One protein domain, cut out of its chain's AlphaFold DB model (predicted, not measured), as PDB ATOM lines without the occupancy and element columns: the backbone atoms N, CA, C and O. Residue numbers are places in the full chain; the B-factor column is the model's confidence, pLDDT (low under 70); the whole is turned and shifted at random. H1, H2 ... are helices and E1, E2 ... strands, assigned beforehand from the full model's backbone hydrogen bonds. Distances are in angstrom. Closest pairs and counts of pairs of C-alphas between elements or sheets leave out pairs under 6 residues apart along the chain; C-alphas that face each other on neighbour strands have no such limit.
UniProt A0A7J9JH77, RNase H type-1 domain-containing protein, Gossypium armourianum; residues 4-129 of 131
ATOM      1  N   MET A   4     165.290 202.938 144.946       55.19
ATOM      2  CA  MET A   4     166.329 203.965 144.998       55.19
ATOM      3  C   MET A   4     167.683 203.279 144.818       55.19
ATOM      4  O   MET A   4     168.006 202.393 145.608       55.19
ATOM      5  N   ALA A   5     168.435 203.682 143.792       51.81
ATOM      6  CA  ALA A   5     169.814 203.258 143.577       51.81
ATOM      7  C   ALA A   5     170.764 204.196 144.331       51.81
ATOM      8  O   ALA A   5     170.594 205.418 144.305       51.81
ATOM      9  N   CYS A   6     171.741 203.628 145.030       58.62
ATOM     10  CA  CYS A   6     172.734 204.372 145.791       58.62
ATOM     11  C   CYS A   6     174.119 203.837 145.458       58.62
ATOM     12  O   CYS A   6     174.539 202.824 146.002       58.62
ATOM     13  N   THR A   7     174.845 204.560 144.617       66.12
ATOM     14  CA  THR A   7     176.186 204.164 144.190       66.12
ATOM     15  C   THR A   7     177.260 204.815 145.046       66.12
ATOM     16  O   THR A   7     177.149 205.991 145.403       66.12
ATOM     17  N   GLY A   8     178.360 204.109 145.274       68.44
ATOM     18  CA  GLY A   8     179.582 204.717 145.785       68.44
ATOM     19  C   GLY A   8     180.820 203.884 145.487       68.44
ATOM     20  O   GLY A   8     180.766 202.843 144.825       68.44
ATOM     21  N   GLY A   9     181.964 204.382 145.946       68.25
ATOM     22  CA  GLY A   9     183.224 203.681 145.786       68.25
ATOM     23  C   GLY A   9     184.233 204.042 146.861       68.25
ATOM     24  O   GLY A   9     184.196 205.124 147.442       68.25
ATOM     25  N   LEU A  10     185.142 203.109 147.113       72.50
ATOM     26  CA  LEU A  10     186.279 203.272 148.010       72.50
ATOM     27  C   LEU A  10     187.486 202.532 147.438       72.50
ATOM     28  O   LEU A  10     187.349 201.626 146.616       72.50
ATOM     29  N   VAL A  11     188.679 202.950 147.827       72.88
ATOM     30  CA  VAL A  11     189.914 202.226 147.543       72.88
ATOM     31  C   VAL A  11     190.287 201.483 148.815       72.88
ATOM     32  O   VAL A  11     190.194 202.036 149.905       72.88
ATOM     33  N   LEU A  12     190.668 200.221 148.688       70.81
ATOM     34  CA  LEU A  12     191.293 199.479 149.772       70.81
ATOM     35  C   LEU A  12     192.748 199.224 149.408       70.81
ATOM     36  O   LEU A  12     193.067 199.051 148.229       70.81
ATOM     37  N   SER A  13     193.616 199.202 150.405       68.38
ATOM     38  CA  SER A  13     195.036 198.953 150.212       68.38
ATOM     39  C   SER A  13     195.592 197.985 151.253       68.38
ATOM     40  O   SER A  13     195.178 197.988 152.412       68.38
ATOM     41  N   ASP A  14     196.514 197.124 150.824       66.31
ATOM     42  CA  ASP A  14     197.370 196.316 151.701       66.31
ATOM     43  C   ASP A  14     198.677 195.942 150.981       66.31
ATOM     44  O   ASP A  14     198.660 195.765 149.766       66.31
ATOM     45  N   LEU A  15     199.805 195.889 151.706       61.19
ATOM     46  CA  LEU A  15     201.156 195.509 151.232       61.19
ATOM     47  C   LEU A  15     201.495 195.851 149.750       61.19
ATOM     48  O   LEU A  15     202.065 195.049 149.014       61.19
ATOM     49  N   GLY A  16     201.169 197.066 149.289       65.62
ATOM     50  CA  GLY A  16     201.496 197.550 147.933       65.62
ATOM     51  C   GLY A  16     200.446 197.276 146.846       65.62
ATOM     52  O   GLY A  16     200.652 197.637 145.688       65.62
ATOM     53  N   MET A  17     199.303 196.693 147.199       70.31
ATOM     54  CA  MET A  17     198.168 196.462 146.308       70.31
ATOM     55  C   MET A  17     197.042 197.447 146.617       70.31
ATOM     56  O   MET A  17     196.479 197.424 147.707       70.31
ATOM     57  N   ASN A  18     196.675 198.271 145.632       78.31
ATOM     58  CA  ASN A  18     195.486 199.117 145.693       78.31
ATOM     59  C   ASN A  18     194.361 198.471 144.886       78.31
ATOM     60  O   ASN A  18     194.515 198.202 143.689       78.31
ATOM     61  N   VAL A  19     193.211 198.272 145.520       82.56
ATOM     62  CA  VAL A  19     192.007 197.754 144.873       82.56
ATOM     63  C   VAL A  19     190.887 198.777 144.934       82.56
ATOM     64  O   VAL A  19     190.685 199.465 145.929       82.56
ATOM     65  N   LYS A  20     190.138 198.882 143.842       86.19
ATOM     66  CA  LYS A  20     188.951 199.722 143.756       86.19
ATOM     67  C   LYS A  20     187.728 198.888 144.093       86.19
ATOM     68  O   LYS A  20     187.438 197.904 143.415       86.19
ATOM     69  N   VAL A  21     186.977 199.331 145.085       84.50
ATOM     70  CA  VAL A  21     185.685 198.769 145.459       84.50
ATOM     71  C   VAL A  21     184.605 199.697 144.933       84.50
ATOM     72  O   VAL A  21     184.566 200.876 145.273       84.50
ATOM     73  N   ASN A  22     183.738 199.169 144.079       86.06
ATOM     74  CA  ASN A  22     182.520 199.841 143.646       86.06
ATOM     75  C   ASN A  22     181.349 199.118 144.290       86.06
ATOM     76  O   ASN A  22     181.356 197.889 144.367       86.06
ATOM     77  N   PHE A  23     180.347 199.861 144.722       84.06
ATOM     78  CA  PHE A  23     179.160 199.281 145.321       84.06
ATOM     79  C   PHE A  23     177.916 200.047 144.899       84.06
ATOM     80  O   PHE A  23     177.969 201.248 144.621       84.06
ATOM     81  N   ASP A  24     176.809 199.324 144.840       86.56
ATOM     82  CA  ASP A  24     175.486 199.873 144.589       86.56
ATOM     83  C   ASP A  24     174.468 199.183 145.495       86.56
ATOM     84  O   ASP A  24     174.637 198.018 145.868       86.56
ATOM     85  N   ALA A  25     173.413 199.904 145.851       82.31
ATOM     86  CA  ALA A  25     172.329 199.385 146.665       82.31
ATOM     87  C   ALA A  25     170.980 199.710 146.034       82.31
ATOM     88  O   ALA A  25     170.672 200.872 145.779       82.31
ATOM     89  N   ALA A  26     170.149 198.685 145.876       86.81
ATOM     90  CA  ALA A  26     168.726 198.817 145.619       86.81
ATOM     91  C   ALA A  26     167.973 198.797 146.953       86.81
ATOM     92  O   ALA A  26     168.154 197.882 147.756       86.81
ATOM     93  N   PHE A  27     167.110 199.783 147.193       83.50
ATOM     94  CA  PHE A  27     166.266 199.841 148.389       83.50
ATOM     95  C   PHE A  27     164.780 199.755 148.042       83.50
ATOM     96  O   PHE A  27     164.288 200.534 147.228       83.50
ATOM     97  N   ASP A  28     164.066 198.853 148.716       87.12
ATOM     98  CA  ASP A  28     162.617 198.704 148.663       87.12
ATOM     99  C   ASP A  28     161.983 199.212 149.964       87.12
ATOM    100  O   ASP A  28     161.965 198.534 150.997       87.12
ATOM    101  N   LYS A  29     161.410 200.416 149.891       80.81
ATOM    102  CA  LYS A  29     160.735 201.064 151.022       80.81
ATOM    103  C   LYS A  29     159.479 200.321 151.483       80.81
ATOM    104  O   LYS A  29     159.161 200.363 152.668       80.81
ATOM    105  N   GLN A  30     158.752 199.681 150.566       87.56
ATOM    106  CA  GLN A  30     157.479 199.029 150.879       87.56
ATOM    107  C   GLN A  30     157.717 197.770 151.710       87.56
ATOM    108  O   GLN A  30     157.047 197.560 152.719       87.56
ATOM    109  N   HIS A  31     158.711 196.974 151.317       88.62
ATOM    110  CA  HIS A  31     159.055 195.732 152.006       88.62
ATOM    111  C   HIS A  31     160.148 195.904 153.065       88.62
ATOM    112  O   HIS A  31     160.475 194.941 153.754       88.62
ATOM    113  N   LYS A  32     160.694 197.120 153.221       85.62
ATOM    114  CA  LYS A  32     161.800 197.435 154.139       85.62
ATOM    115  C   LYS A  32     163.025 196.552 153.872       85.62
ATOM    116  O   LYS A  32     163.611 195.991 154.796       85.62
ATOM    117  N   LYS A  33     163.389 196.384 152.599       90.25
ATOM    118  CA  LYS A  33     164.509 195.530 152.168       90.25
ATOM    119  C   LYS A  33     165.549 196.332 151.407       90.25
ATOM    120  O   LYS A  33     165.219 197.319 150.755       90.25
ATOM    121  N   SER A  34     166.799 195.890 151.448       88.75
ATOM    122  CA  SER A  34     167.815 196.345 150.503       88.75
ATOM    123  C   SER A  34     168.587 195.174 149.907       88.75
ATOM    124  O   SER A  34     168.762 194.137 150.541       88.75
ATOM    125  N   CYS A  35     169.059 195.356 148.681       92.44
ATOM    126  CA  CYS A  35     170.013 194.475 148.032       92.44
ATOM    127  C   CYS A  35     171.252 195.298 147.698       92.44
ATOM    128  O   CYS A  35     171.138 196.348 147.069       92.44
ATOM    129  N   ILE A  36     172.416 194.852 148.153       89.44
ATOM    130  CA  ILE A  36     173.692 195.543 147.987       89.44
ATOM    131  C   ILE A  36     174.597 194.680 147.120       89.44
ATOM    132  O   ILE A  36     174.853 193.527 147.458       89.44
ATOM    133  N   GLY A  37     175.101 195.240 146.026       90.62
ATOM    134  CA  GLY A  37     176.120 194.629 145.181       90.62
ATOM    135  C   GLY A  37     177.466 195.310 145.387       90.62
ATOM    136  O   GLY A  37     177.558 196.532 145.325       90.62
ATOM    137  N   ILE A  38     178.521 194.528 145.606       90.31
ATOM    138  CA  ILE A  38     179.898 195.012 145.759       90.31
ATOM    139  C   ILE A  38     180.788 194.338 144.716       90.31
ATOM    140  O   ILE A  38     180.727 193.126 144.509       90.31
ATOM    141  N   VAL A  39     181.642 195.135 144.078       90.81
ATOM    142  CA  VAL A  39     182.567 194.733 143.018       90.81
ATOM    143  C   VAL A  39     183.960 195.260 143.337       90.81
ATOM    144  O   VAL A  39     184.180 196.471 143.357       90.81
ATOM    145  N   ILE A  40     184.917 194.354 143.518       88.81
ATOM    146  CA  ILE A  40     186.317 194.674 143.805       88.81
ATOM    147  C   ILE A  40     187.155 194.423 142.557       88.81
ATOM    148  O   ILE A  40     187.092 193.347 141.958       88.81
ATOM    149  N   ARG A  41     187.946 195.421 142.167       90.19
ATOM    150  CA  ARG A  41     188.821 195.391 140.994       90.19
ATOM    151  C   ARG A  41     190.242 195.790 141.365       90.19
ATOM    152  O   ARG A  41     190.426 196.623 142.247       90.19
ATOM    153  N   ASN A  42     191.237 195.245 140.673       87.62
ATOM    154  CA  ASN A  42     192.610 195.738 140.794       87.62
ATOM    155  C   ASN A  42     192.792 197.083 140.063       87.62
ATOM    156  O   ASN A  42     191.867 197.598 139.425       87.62
ATOM    157  N   SER A  43     193.995 197.649 140.151       84.44
ATOM    158  CA  SER A  43     194.376 198.899 139.480       84.44
ATOM    159  C   SER A  43     194.216 198.858 137.955       84.44
ATOM    160  O   SER A  43     193.896 199.881 137.355       84.44
ATOM    161  N   SER A  44     194.349 197.683 137.337       88.25
ATOM    162  CA  SER A  44     194.121 197.460 135.900       88.25
ATOM    163  C   SER A  44     192.638 197.309 135.529       88.25
ATOM    164  O   SER A  44     192.311 197.065 134.370       88.25
ATOM    165  N   GLY A  45     191.719 197.408 136.497       86.69
ATOM    166  CA  GLY A  45     190.275 197.263 136.290       86.69
ATOM    167  C   GLY A  45     189.777 195.813 136.203       86.69
ATOM    168  O   GLY A  45     188.568 195.594 136.039       86.69
ATOM    169  N   GLN A  46     190.665 194.827 136.356       90.69
ATOM    170  CA  GLN A  46     190.307 193.409 136.342       90.69
ATOM    171  C   GLN A  46     189.495 193.063 137.586       90.69
ATOM    172  O   GLN A  46     189.786 193.526 138.689       90.69
ATOM    173  N   LEU A  47     188.464 192.244 137.394       91.56
ATOM    174  CA  LEU A  47     187.591 191.801 138.469       91.56
ATOM    175  C   LEU A  47     188.335 190.833 139.396       91.56
ATOM    176  O   LEU A  47     188.785 189.785 138.946       91.56
ATOM    177  N   LEU A  48     188.417 191.168 140.683       89.62
ATOM    178  CA  LEU A  48     188.984 190.294 141.710       89.62
ATOM    179  C   LEU A  48     187.890 189.526 142.451       89.62
ATOM    180  O   LEU A  48     188.011 188.323 142.683       89.62
ATOM    181  N   LYS A  49     186.814 190.220 142.840       92.88
ATOM    182  CA  LYS A  49     185.736 189.619 143.628       92.88
ATOM    183  C   LYS A  49     184.417 190.370 143.478       92.88
ATOM    184  O   LYS A  49     184.399 191.576 143.236       92.88
ATOM    185  N   VAL A  50     183.319 189.647 143.674       93.75
ATOM    186  CA  VAL A  50     181.961 190.190 143.784       93.75
ATOM    187  C   VAL A  50     181.260 189.601 144.998       93.75
ATOM    188  O   VAL A  50     181.533 188.456 145.369       93.75
ATOM    189  N   LYS A  51     180.352 190.365 145.602       94.81
ATOM    190  CA  LYS A  51     179.458 189.875 146.655       94.81
ATOM    191  C   LYS A  51     178.128 190.609 146.589       94.81
ATOM    192  O   LYS A  51     178.089 191.792 146.255       94.81
ATOM    193  N   VAL A  52     177.056 189.889 146.895       94.44
ATOM    194  CA  VAL A  52     175.704 190.435 146.992       94.44
ATOM    195  C   VAL A  52     175.179 190.161 148.393       94.44
ATOM    196  O   VAL A  52     175.330 189.051 148.900       94.44
ATOM    197  N   TYR A  53     174.567 191.167 149.005       91.50
ATOM    198  CA  TYR A  53     173.935 191.076 150.314       91.50
ATOM    199  C   TYR A  53     172.461 191.442 150.200       91.50
ATOM    200  O   TYR A  53     172.126 192.529 149.735       91.50
ATOM    201  N   ASN A  54     171.591 190.557 150.676       93.06
ATOM    202  CA  ASN A  54     170.179 190.856 150.873       93.06
ATOM    203  C   ASN A  54     169.964 191.201 152.342       93.06
ATOM    204  O   ASN A  54     170.358 190.436 153.220       93.06
ATOM    205  N   ASN A  55     169.339 192.341 152.601       88.06
ATOM    206  CA  ASN A  55     169.112 192.848 153.943       88.06
ATOM    207  C   ASN A  55     167.629 193.116 154.146       88.06
ATOM    208  O   ASN A  55     166.944 193.652 153.273       88.06
ATOM    209  N   GLU A  56     167.145 192.759 155.326       89.94
ATOM    210  CA  GLU A  56     165.771 192.986 155.750       89.94
ATOM    211  C   GLU A  56     165.730 194.038 156.860       89.94
ATOM    212  O   GLU A  56     166.757 194.391 157.438       89.94
ATOM    213  N   TYR A  57     164.533 194.549 157.146       87.94
ATOM    214  CA  TYR A  57     164.287 195.551 158.189       87.94
ATOM    215  C   TYR A  57     165.019 196.884 157.974       87.94
ATOM    216  O   TYR A  57     165.271 197.637 158.913       87.94
ATOM    217  N   ILE A  58     165.306 197.226 156.719       81.44
ATOM    218  CA  ILE A  58     165.909 198.504 156.351       81.44
ATOM    219  C   ILE A  58     164.802 199.551 156.249       81.44
ATOM    220  O   ILE A  58     163.903 199.461 155.415       81.44
ATOM    221  N   LEU A  59     164.834 200.543 157.135       77.75
ATOM    222  CA  LEU A  59     163.738 201.510 157.272       77.75
ATOM    223  C   LEU A  59     163.892 202.734 156.367       77.75
ATOM    224  O   LEU A  59     162.907 203.404 156.056       77.75
ATOM    225  N   THR A  60     165.118 203.039 155.944       74.31
ATOM    226  CA  THR A  60     165.427 204.244 155.176       74.31
ATOM    227  C   THR A  60     166.481 203.975 154.109       74.31
ATOM    228  O   THR A  60     167.334 203.097 154.238       74.31
ATOM    229  N   THR A  61     166.455 204.791 153.061       71.56
ATOM    230  CA  THR A  61     167.483 204.819 152.009       71.56
ATOM    231  C   THR A  61     168.850 205.181 152.583       71.56
ATOM    232  O   THR A  61     169.874 204.670 152.141       71.56
ATOM    233  N   PHE A  62     168.863 206.008 153.628       73.38
ATOM    234  CA  PHE A  62     170.059 206.319 154.391       73.38
ATOM    235  C   PHE A  62     170.649 205.077 155.075       73.38
ATOM    236  O   PHE A  62     171.833 204.796 154.910       73.38
ATOM    237  N   ALA A  63     169.832 204.296 155.787       72.12
ATOM    238  CA  ALA A  63     170.287 203.065 156.430       72.12
ATOM    239  C   ALA A  63     170.828 202.062 155.398       72.12
ATOM    240  O   ALA A  63     171.842 201.416 155.648       72.12
ATOM    241  N   ALA A  64     170.215 201.991 154.209       78.38
ATOM    242  CA  ALA A  64     170.738 201.194 153.102       78.38
ATOM    243  C   ALA A  64     172.136 201.667 152.654       78.38
ATOM    244  O   ALA A  64     173.032 200.838 152.495       78.38
ATOM    245  N   LYS A  65     172.350 202.985 152.506       77.12
ATOM    246  CA  LYS A  65     173.662 203.569 152.169       77.12
ATOM    247  C   LYS A  65     174.716 203.283 153.238       77.12
ATOM    248  O   LYS A  65     175.833 202.890 152.909       77.12
ATOM    249  N   ALA A  66     174.361 203.464 154.507       75.44
ATOM    250  CA  ALA A  66     175.249 203.203 155.633       75.44
ATOM    251  C   ALA A  66     175.694 201.735 155.661       75.44
ATOM    252  O   ALA A  66     176.887 201.433 155.694       75.44
ATOM    253  N   LEU A  67     174.724 200.826 155.557       80.31
ATOM    254  CA  LEU A  67     174.961 199.389 155.576       80.31
ATOM    255  C   LEU A  67     175.818 198.929 154.392       80.31
ATOM    256  O   LEU A  67     176.706 198.099 154.565       80.31
ATOM    257  N   MET A  68     175.607 199.513 153.212       84.12
ATOM    258  CA  MET A  68     176.431 199.274 152.028       84.12
ATOM    259  C   MET A  68     177.903 199.616 152.258       84.12
ATOM    260  O   MET A  68     178.768 198.825 151.888       84.12
ATOM    261  N   CYS A  69     178.195 200.740 152.916       78.19
ATOM    262  CA  CYS A  69     179.570 201.120 153.246       78.19
ATOM    263  C   CYS A  69     180.212 200.101 154.194       78.19
ATOM    264  O   CYS A  69     181.320 199.628 153.941       78.19
ATOM    265  N   VAL A  70     179.496 199.711 155.252       79.12
ATOM    266  CA  VAL A  70     180.009 198.752 156.239       79.12
ATOM    267  C   VAL A  70     180.221 197.370 155.620       79.12
ATOM    268  O   VAL A  70     181.259 196.750 155.840       79.12
ATOM    269  N   GLN A  71     179.284 196.893 154.799       86.25
ATOM    270  CA  GLN A  71     179.417 195.609 154.105       86.25
ATOM    271  C   GLN A  71     180.565 195.616 153.091       86.25
ATOM    272  O   GLN A  71     181.294 194.630 153.007       86.25
ATOM    273  N   ALA A  72     180.777 196.722 152.371       82.56
ATOM    274  CA  ALA A  72     181.905 196.867 151.452       82.56
ATOM    275  C   ALA A  72     183.256 196.803 152.181       82.56
ATOM    276  O   ALA A  72     184.176 196.135 151.712       82.56
ATOM    277  N   ILE A  73     183.362 197.447 153.344       77.56
ATOM    278  CA  ILE A  73     184.584 197.449 154.155       77.56
ATOM    279  C   ILE A  73     184.843 196.086 154.773       77.56
ATOM    280  O   ILE A  73     185.945 195.568 154.633       77.56
ATOM    281  N   ARG A  74     183.833 195.470 155.399       81.25
ATOM    282  CA  ARG A  74     183.964 194.120 155.964       81.25
ATOM    283  C   ARG A  74     184.374 193.113 154.908       81.25
ATOM    284  O   ARG A  74     185.248 192.299 155.158       81.25
ATOM    285  N   PHE A  75     183.796 193.209 153.714       85.50
ATOM    286  CA  PHE A  75     184.205 192.363 152.606       85.50
ATOM    287  C   PHE A  75     185.655 192.623 152.173       85.50
ATOM    288  O   PHE A  75     186.370 191.692 151.826       85.50
ATOM    289  N   GLY A  76     186.110 193.874 152.241       80.75
ATOM    290  CA  GLY A  76     187.518 194.231 152.100       80.75
ATOM    291  C   GLY A  76     188.428 193.557 153.129       80.75
ATOM    292  O   GLY A  76     189.410 192.918 152.758       80.75
ATOM    293  N   VAL A  77     188.063 193.654 154.407       79.44
ATOM    294  CA  VAL A  77     188.798 193.056 155.532       79.44
ATOM    295  C   VAL A  77     188.818 191.526 155.435       79.44
ATOM    296  O   VAL A  77     189.875 190.928 155.605       79.44
ATOM    297  N   GLU A  78     187.696 190.887 155.076       83.44
ATOM    298  CA  GLU A  78     187.607 189.438 154.802       83.44
ATOM    299  C   GLU A  78     188.601 188.981 153.718       83.44
ATOM    300  O   GLU A  78     189.033 187.830 153.716       83.44
ATOM    301  N   LEU A  79     188.960 189.869 152.787       83.25
ATOM    302  CA  LEU A  79     189.919 189.602 151.714       83.25
ATOM    303  C   LEU A  79     191.358 190.003 152.075       83.25
ATOM    304  O   LEU A  79     192.241 189.892 151.228       83.25
ATOM    305  N   GLY A  80     191.596 190.450 153.311       80.12
ATOM    306  CA  GLY A  80     192.912 190.841 153.814       80.12
ATOM    307  C   GLY A  80     193.284 192.301 153.562       80.12
ATOM    308  O   GLY A  80     194.403 192.692 153.865       80.12
ATOM    309  N   PHE A  81     192.380 193.138 153.043       78.94
ATOM    310  CA  PHE A  81     192.687 194.555 152.867       78.94
ATOM    311  C   PHE A  81     192.500 195.319 154.183       78.94
ATOM    312  O   PHE A  81     191.376 195.499 154.651       78.94
ATOM    313  N   LEU A  82     193.606 195.779 154.773       65.94
ATOM    314  CA  LEU A  82     193.626 196.379 156.113       65.94
ATOM    315  C   LEU A  82     193.564 197.912 156.120       65.94
ATOM    316  O   LEU A  82     193.363 198.514 157.174       65.94
ATOM    317  N   ARG A  83     193.729 198.572 154.967       66.06
ATOM    318  CA  ARG A  83     193.589 200.028 154.846       66.06
ATOM    319  C   ARG A  83     192.457 200.404 153.909       66.06
ATOM    320  O   ARG A  83     192.294 199.826 152.838       66.06
ATOM    321  N   VAL A  84     191.704 201.425 154.308       61.91
ATOM    322  CA  VAL A  84     190.624 202.017 153.514       61.91
ATOM    323  C   VAL A  84     190.998 203.448 153.153       61.91
ATOM    324  O   VAL A  84     191.144 204.306 154.019       61.91
ATOM    325  N   GLU A  85     191.109 203.719 151.859       62.22
ATOM    326  CA  GLU A  85     191.240 205.052 151.284       62.22
ATOM    327  C   GLU A  85     189.948 205.420 150.548       62.22
ATOM    328  O   GLU A  85     189.693 205.030 149.408       62.22
ATOM    329  N   VAL A  86     189.092 206.210 151.188       55.97
ATOM    330  CA  VAL A  86     187.875 206.706 150.533       55.97
ATOM    331  C   VAL A  86     188.239 207.898 149.641       55.97
ATOM    332  O   VAL A  86     188.438 209.006 150.134       55.97
ATOM    333  N   LYS A  87     188.321 207.692 148.319       55.44
ATOM    334  CA  LYS A  87     188.445 208.790 147.341       55.44
ATOM    335  C   LYS A  87     187.065 209.356 147.021       55.44
ATOM    336  O   LYS A  87     186.255 208.667 146.406       55.44
ATOM    337  N   GLY A  88     186.806 210.601 147.430       46.19
ATOM    338  CA  GLY A  88     185.460 211.169 147.409       46.19
ATOM    339  C   GLY A  88     185.238 212.426 146.557       46.19
ATOM    340  O   GLY A  88     185.912 213.428 146.755       46.19
ATOM    341  N   GLY A  89     184.225 212.388 145.677       43.81
ATOM    342  CA  GLY A  89     183.411 213.546 145.249       43.81
ATOM    343  C   GLY A  89     182.195 213.773 146.174       43.81
ATOM    344  O   GLY A  89     181.994 213.001 147.100       43.81
ATOM    345  N   GLN A  90     181.372 214.799 145.951       44.12
ATOM    346  CA  GLN A  90     180.452 215.385 146.956       44.12
ATOM    347  C   GLN A  90     179.529 214.421 147.754       44.12
ATOM    348  O   GLN A  90     179.324 214.645 148.941       44.12
ATOM    349  N   THR A  91     179.077 213.290 147.195       50.97
ATOM    350  CA  THR A  91     178.299 212.235 147.898       50.97
ATOM    351  C   THR A  91     179.098 211.395 148.910       50.97
ATOM    352  O   THR A  91     178.551 210.508 149.564       50.97
ATOM    353  N   ASN A  92     180.404 211.635 149.047       57.00
ATOM    354  CA  ASN A  92     181.311 210.774 149.805       57.00
ATOM    355  C   ASN A  92     181.561 211.207 151.252       57.00
ATOM    356  O   ASN A  92     182.253 210.474 151.948       57.00
ATOM    357  N   LYS A  93     181.018 212.329 151.748       57.94
ATOM    358  CA  LYS A  93     181.222 212.721 153.161       57.94
ATOM    359  C   LYS A  93     180.584 211.718 154.128       57.94
ATOM    360  O   LYS A  93     181.256 211.224 155.029       57.94
ATOM    361  N   VAL A  94     179.321 211.362 153.888       59.28
ATOM    362  CA  VAL A  94     178.588 210.349 154.667       59.28
ATOM    363  C   VAL A  94     179.287 208.991 154.573       59.28
ATOM    364  O   VAL A  94     179.586 208.377 155.591       59.28
ATOM    365  N   THR A  95     179.625 208.560 153.355       59.53
ATOM    366  CA  THR A  95     180.382 207.326 153.087       59.53
ATOM    367  C   THR A  95     181.717 207.308 153.830       59.53
ATOM    368  O   THR A  95     182.066 206.298 154.426       59.53
ATOM    369  N   HIS A  96     182.456 208.420 153.828       60.44
ATOM    370  CA  HIS A  96     183.758 208.549 154.480       60.44
ATOM    371  C   HIS A  96     183.654 208.447 156.004       60.44
ATOM    372  O   HIS A  96     184.448 207.739 156.619       60.44
ATOM    373  N   ILE A  97     182.671 209.112 156.617       63.50
ATOM    374  CA  ILE A  97     182.484 209.080 158.073       63.50
ATOM    375  C   ILE A  97     182.014 207.693 158.518       63.50
ATOM    376  O   ILE A  97     182.614 207.118 159.419       63.50
ATOM    377  N   ILE A  98     181.029 207.107 157.832       64.38
ATOM    378  CA  ILE A  98     180.544 205.751 158.138       64.38
ATOM    379  C   ILE A  98     181.651 204.714 157.926       64.38
ATOM    380  O   ILE A  98     181.784 203.786 158.720       64.38
ATOM    381  N   ALA A  99     182.475 204.880 156.888       60.34
ATOM    382  CA  ALA A  99     183.618 204.009 156.654       60.34
ATOM    383  C   ALA A  99     184.654 204.095 157.776       60.34
ATOM    384  O   ALA A  99     185.162 203.074 158.232       60.34
ATOM    385  N   LYS A 100     184.956 205.313 158.231       60.44
ATOM    386  CA  LYS A 100     185.919 205.559 159.303       60.44
ATOM    387  C   LYS A 100     185.424 205.033 160.651       60.44
ATOM    388  O   LYS A 100     186.216 204.475 161.401       60.44
ATOM    389  N   GLU A 101     184.138 205.185 160.956       60.12
ATOM    390  CA  GLU A 101     183.542 204.674 162.197       60.12
ATOM    391  C   GLU A 101     183.389 203.151 162.187       60.12
ATOM    392  O   GLU A 101     183.781 202.495 163.145       60.12
ATOM    393  N   GLY A 102     182.925 202.566 161.078       53.94
ATOM    394  CA  GLY A 102     182.754 201.115 160.946       53.94
ATOM    395  C   GLY A 102     184.055 200.302 160.985       53.94
ATOM    396  O   GLY A 102     183.993 199.087 161.143       53.94
ATOM    397  N   LEU A 103     185.218 200.947 160.834       52.34
ATOM    398  CA  LEU A 103     186.541 200.343 161.045       52.34
ATOM    399  C   LEU A 103     187.008 200.404 162.504       52.34
ATOM    400  O   LEU A 103     187.815 199.575 162.911       52.34
ATOM    401  N   ASN A 104     186.548 201.400 163.266       50.75
ATOM    402  CA  ASN A 104     186.960 201.613 164.655       50.75
ATOM    403  C   ASN A 104     186.098 200.831 165.653       50.75
ATOM    404  O   ASN A 104     186.511 200.653 166.797       50.75
ATOM    405  N   GLU A 105     184.918 200.366 165.239       50.66
ATOM    406  CA  GLU A 105     183.995 199.632 166.098       50.66
ATOM    407  C   GLU A 105     183.759 198.217 165.557       50.66
ATOM    408  O   GLU A 105     183.202 198.017 164.479       50.66
ATOM    409  N   ASP A 106     184.136 197.215 166.354       50.16
ATOM    410  CA  ASP A 106     183.955 195.776 166.083       50.16
ATOM    411  C   ASP A 106     182.464 195.347 166.075       50.16
ATOM    412  O   ASP A 106     182.108 194.176 165.947       50.16
ATOM    413  N   VAL A 107     181.541 196.303 166.230       47.69
ATOM    414  CA  VAL A 107     180.119 196.073 166.483       47.69
ATOM    415  C   VAL A 107     179.282 196.978 165.581       47.69
ATOM    416  O   VAL A 107     179.597 198.141 165.364       47.69
ATOM    417  N   ASN A 108     178.169 196.449 165.059       49.56
ATOM    418  CA  ASN A 108     177.121 197.211 164.368       49.56
ATOM    419  C   ASN A 108     176.356 198.148 165.335       49.56
ATOM    420  O   ASN A 108     175.132 198.096 165.430       49.56
ATOM    421  N   THR A 109     177.053 198.981 166.093       42.50
ATOM    422  CA  THR A 109     176.505 199.941 167.068       42.50
ATOM    423  C   THR A 109     175.502 200.902 166.445       42.50
ATOM    424  O   THR A 109     174.498 201.204 167.078       42.50
ATOM    425  N   TYR A 110     175.662 201.282 165.178       46.44
ATOM    426  CA  TYR A 110     174.673 202.087 164.450       46.44
ATOM    427  C   TYR A 110     173.308 201.391 164.255       46.44
ATOM    428  O   TYR A 110     172.320 202.067 163.972       46.44
ATOM    429  N   LEU A 111     173.223 200.061 164.413       43.88
ATOM    430  CA  LEU A 111     171.952 199.317 164.427       43.88
ATOM    431  C   LEU A 111     171.301 199.269 165.821       43.88
ATOM    432  O   LEU A 111     170.094 199.057 165.898       43.88
ATOM    433  N   ALA A 112     172.071 199.452 166.901       39.94
ATOM    434  CA  ALA A 112     171.614 199.277 168.288       39.94
ATOM    435  C   ALA A 112     171.508 200.594 169.089       39.94
ATOM    436  O   ALA A 112     170.556 200.772 169.842       39.94
ATOM    437  N   ASN A 113     172.445 201.527 168.894       42.59
ATOM    438  CA  ASN A 113     172.599 202.765 169.672       42.59
ATOM    439  C   ASN A 113     172.317 204.038 168.852       42.59
ATOM    440  O   ASN A 113     172.420 205.146 169.374       42.59
ATOM    441  N   GLY A 114     171.948 203.889 167.576       48.44
ATOM    442  CA  GLY A 114     171.795 205.010 166.652       48.44
ATOM    443  C   GLY A 114     173.127 205.490 166.069       48.44
ATOM    444  O   GLY A 114     174.200 204.990 166.396       48.44
ATOM    445  N   LEU A 115     173.038 206.422 165.122       54.22
ATOM    446  CA  LEU A 115     174.183 206.968 164.387       54.22
ATOM    447  C   LEU A 115     174.983 207.930 165.274       54.22
ATOM    448  O   LEU A 115     174.391 208.644 166.084       54.22
ATOM    449  N   SER A 116     176.303 208.007 165.084       57.47
ATOM    450  CA  SER A 116     177.111 209.027 165.757       57.47
ATOM    451  C   SER A 116     176.659 210.438 165.354       57.47
ATOM    452  O   SER A 116     176.159 210.658 164.247       57.47
ATOM    453  N   ASN A 117     176.904 211.430 166.214       57.28
ATOM    454  CA  ASN A 117     176.604 212.833 165.905       57.28
ATOM    455  C   ASN A 117     177.316 213.329 164.631       57.28
ATOM    456  O   ASN A 117     176.780 214.178 163.925       57.28
ATOM    457  N   LEU A 118     178.493 212.782 164.305       54.97
ATOM    458  CA  LEU A 118     179.223 213.099 163.074       54.97
ATOM    459  C   LEU A 118     178.506 212.556 161.838       54.97
ATOM    460  O   LEU A 118     178.396 213.255 160.831       54.97
ATOM    461  N   VAL A 119     177.992 211.328 161.922       55.12
ATOM    462  CA  VAL A 119     177.199 210.736 160.847       55.12
ATOM    463  C   VAL A 119     175.896 211.503 160.680       55.12
ATOM    464  O   VAL A 119     175.591 211.878 159.554       55.12
ATOM    465  N   VAL A 120     175.179 211.802 161.773       56.25
ATOM    466  CA  VAL A 120     173.945 212.613 161.767       56.25
ATOM    467  C   VAL A 120     174.175 213.957 161.079       56.25
ATOM    468  O   VAL A 120     173.429 214.305 160.168       56.25
ATOM    469  N   TRP A 121     175.246 214.667 161.432       61.06
ATOM    470  CA  TRP A 121     175.561 215.967 160.840       61.06
ATOM    471  C   TRP A 121     175.887 215.872 159.344       61.06
ATOM    472  O   TRP A 121     175.411 216.672 158.542       61.06
ATOM    473  N   ALA A 122     176.628 214.841 158.937       56.50
ATOM    474  CA  ALA A 122     176.893 214.586 157.525       56.50
ATOM    475  C   ALA A 122     175.627 214.198 156.743       56.50
ATOM    476  O   ALA A 122     175.520 214.533 155.564       56.50
ATOM    477  N   VAL A 123     174.662 213.518 157.380       57.78
ATOM    478  CA  VAL A 123     173.339 213.254 156.786       57.78
ATOM    479  C   VAL A 123     172.595 214.559 156.554       57.78
ATOM    480  O   VAL A 123     171.994 214.734 155.498       57.78
ATOM    481  N   GLU A 124     172.599 215.457 157.538       62.12
ATOM    482  CA  GLU A 124     171.913 216.746 157.442       62.12
ATOM    483  C   GLU A 124     172.516 217.635 156.347       62.12
ATOM    484  O   GLU A 124     171.757 218.235 155.586       62.12
ATOM    485  N   ASP A 125     173.845 217.637 156.200       60.47
ATOM    486  CA  ASP A 125     174.573 218.333 155.125       60.47
ATOM    487  C   ASP A 125     174.220 217.769 153.730       60.47
ATOM    488  O   ASP A 125     173.893 218.522 152.810       60.47
ATOM    489  N   ASP A 126     174.181 216.436 153.575       55.16
ATOM    490  CA  ASP A 126     173.785 215.768 152.318       55.16
ATOM    491  C   ASP A 126     172.311 216.048 151.973       55.16
ATOM    492  O   ASP A 126     171.954 216.289 150.818       55.16
ATOM    493  N   ARG A 127     171.438 216.091 152.989       56.19
ATOM    494  CA  ARG A 127     170.001 216.362 152.828       56.19
ATOM    495  C   ARG A 127     169.704 217.809 152.427       56.19
ATOM    496  O   ARG A 127     168.631 218.064 151.879       56.19
ATOM    497  N   GLN A 128     170.623 218.736 152.694       52.91
ATOM    498  CA  GLN A 128     170.523 220.143 152.293       52.91
ATOM    499  C   GLN A 128     171.150 220.431 150.920       52.91
ATOM    500  O   GLN A 128     171.060 221.560 150.442       52.91
ATOM    501  N   GLY A 129     171.705 219.416 150.246       44.34
ATOM    502  CA  GLY A 129     172.189 219.540 148.876       44.34
ATOM    503  C   GLY A 129     173.437 220.405 148.742       44.34
ATOM    504  O   GLY A 129     173.470 221.227 147.836       44.34
TER     505      GLY A 129
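What this domain is: This is residues 4 to 129 of the 131 residues of the protein "RNase H type-1 domain-containing protein" of Gossypium armourianum (UniProt A0A7J9JH77). A twisted sheet of four long strands, E1 to E4, with the short E5 added at one edge, curls round the long helix H1; no named helix lies on its other face. H2 packs on H1 on the same face of the sheet, H4 packs on H2 away from the sheet, and the short H3 is near H1 and H2. The printed part has 126 residues, with five named strands and four named helices in the order E1 E2 E3 E4 H1 E5 H2 H3 H4. The sheet runs E4, E3, E2, E1, E5, all antiparallel, and the class is mixed, helices and strands. The whole is compact, with a radius of gyration of the C-alphas of 14.1 A and spans of 39 by 30 by 28 A.

Where its parts are: Find C-alpha 4 at (166.329, 203.965, 144.998); from there E1, residues 4 to 14, runs 32.7 A. E2, residues 17 to 28, runs 35.7 A, E3, residues 33 to 42, 30.3 A, and E4, residues 47 to 56, 27.9 A. Look next at C-alpha 61, (167.483, 204.819, 152.009), where H1, residues 61 to 78, begins its 25.5 A. Then come E5, residues 83 to 85, H2, residues 92 to 104 and 18.3 A long, H3, residues 109 to 112, and H4, residues 117 to 127, 15.1 A long, ending at C-alpha 127, (170.001, 216.362, 152.828).

How they stand to each other: E1 to E4 form a meander, each strand the antiparallel neighbour of the one before. In the hairpin of E1 and E2, N 10 and O 21 are 3.0 A apart; in that of E2 and E3, N 24 and O 37 are 2.9 A apart; in that of E3 and E4, N 36 and O 53 are 2.8 A apart. E5 pairs with E1, N 11 to O 85 at 2.8 A. H1 and H2 are on the same face of the sheet and make two layers with it, the sheet one layer and the helices on its one face the other. H1 comes closest to E2 at the C-alphas of Phe 27 and Thr 61, 6.3 A. With residues 65 to 73 alone H1 touches H2, closest at the C-alphas of Val 70 and Gly 102, 5.9 A, at a steep tilt of 50 degrees. H2 touches H4 with residues 93 to 98 alone, closest at the C-alphas of Val 94 and Ala 122, 5.4 A, at a shallow tilt of 20 degrees, opposite ways. Every O i to N i+4 pair is within hydrogen-bond range in H1 and H4, and 8 of 9 in H2; H3 is too short for one.

The domain as a whole: The C-alphas farthest apart, of Gly 16 and Gln 30, are 44.1 A apart. The printed part has no cut and no long link. The mean pLDDT of the printed part is 71.1; look for values under 70 at residues 4 to 9, 13 to 16 and 82 to 129.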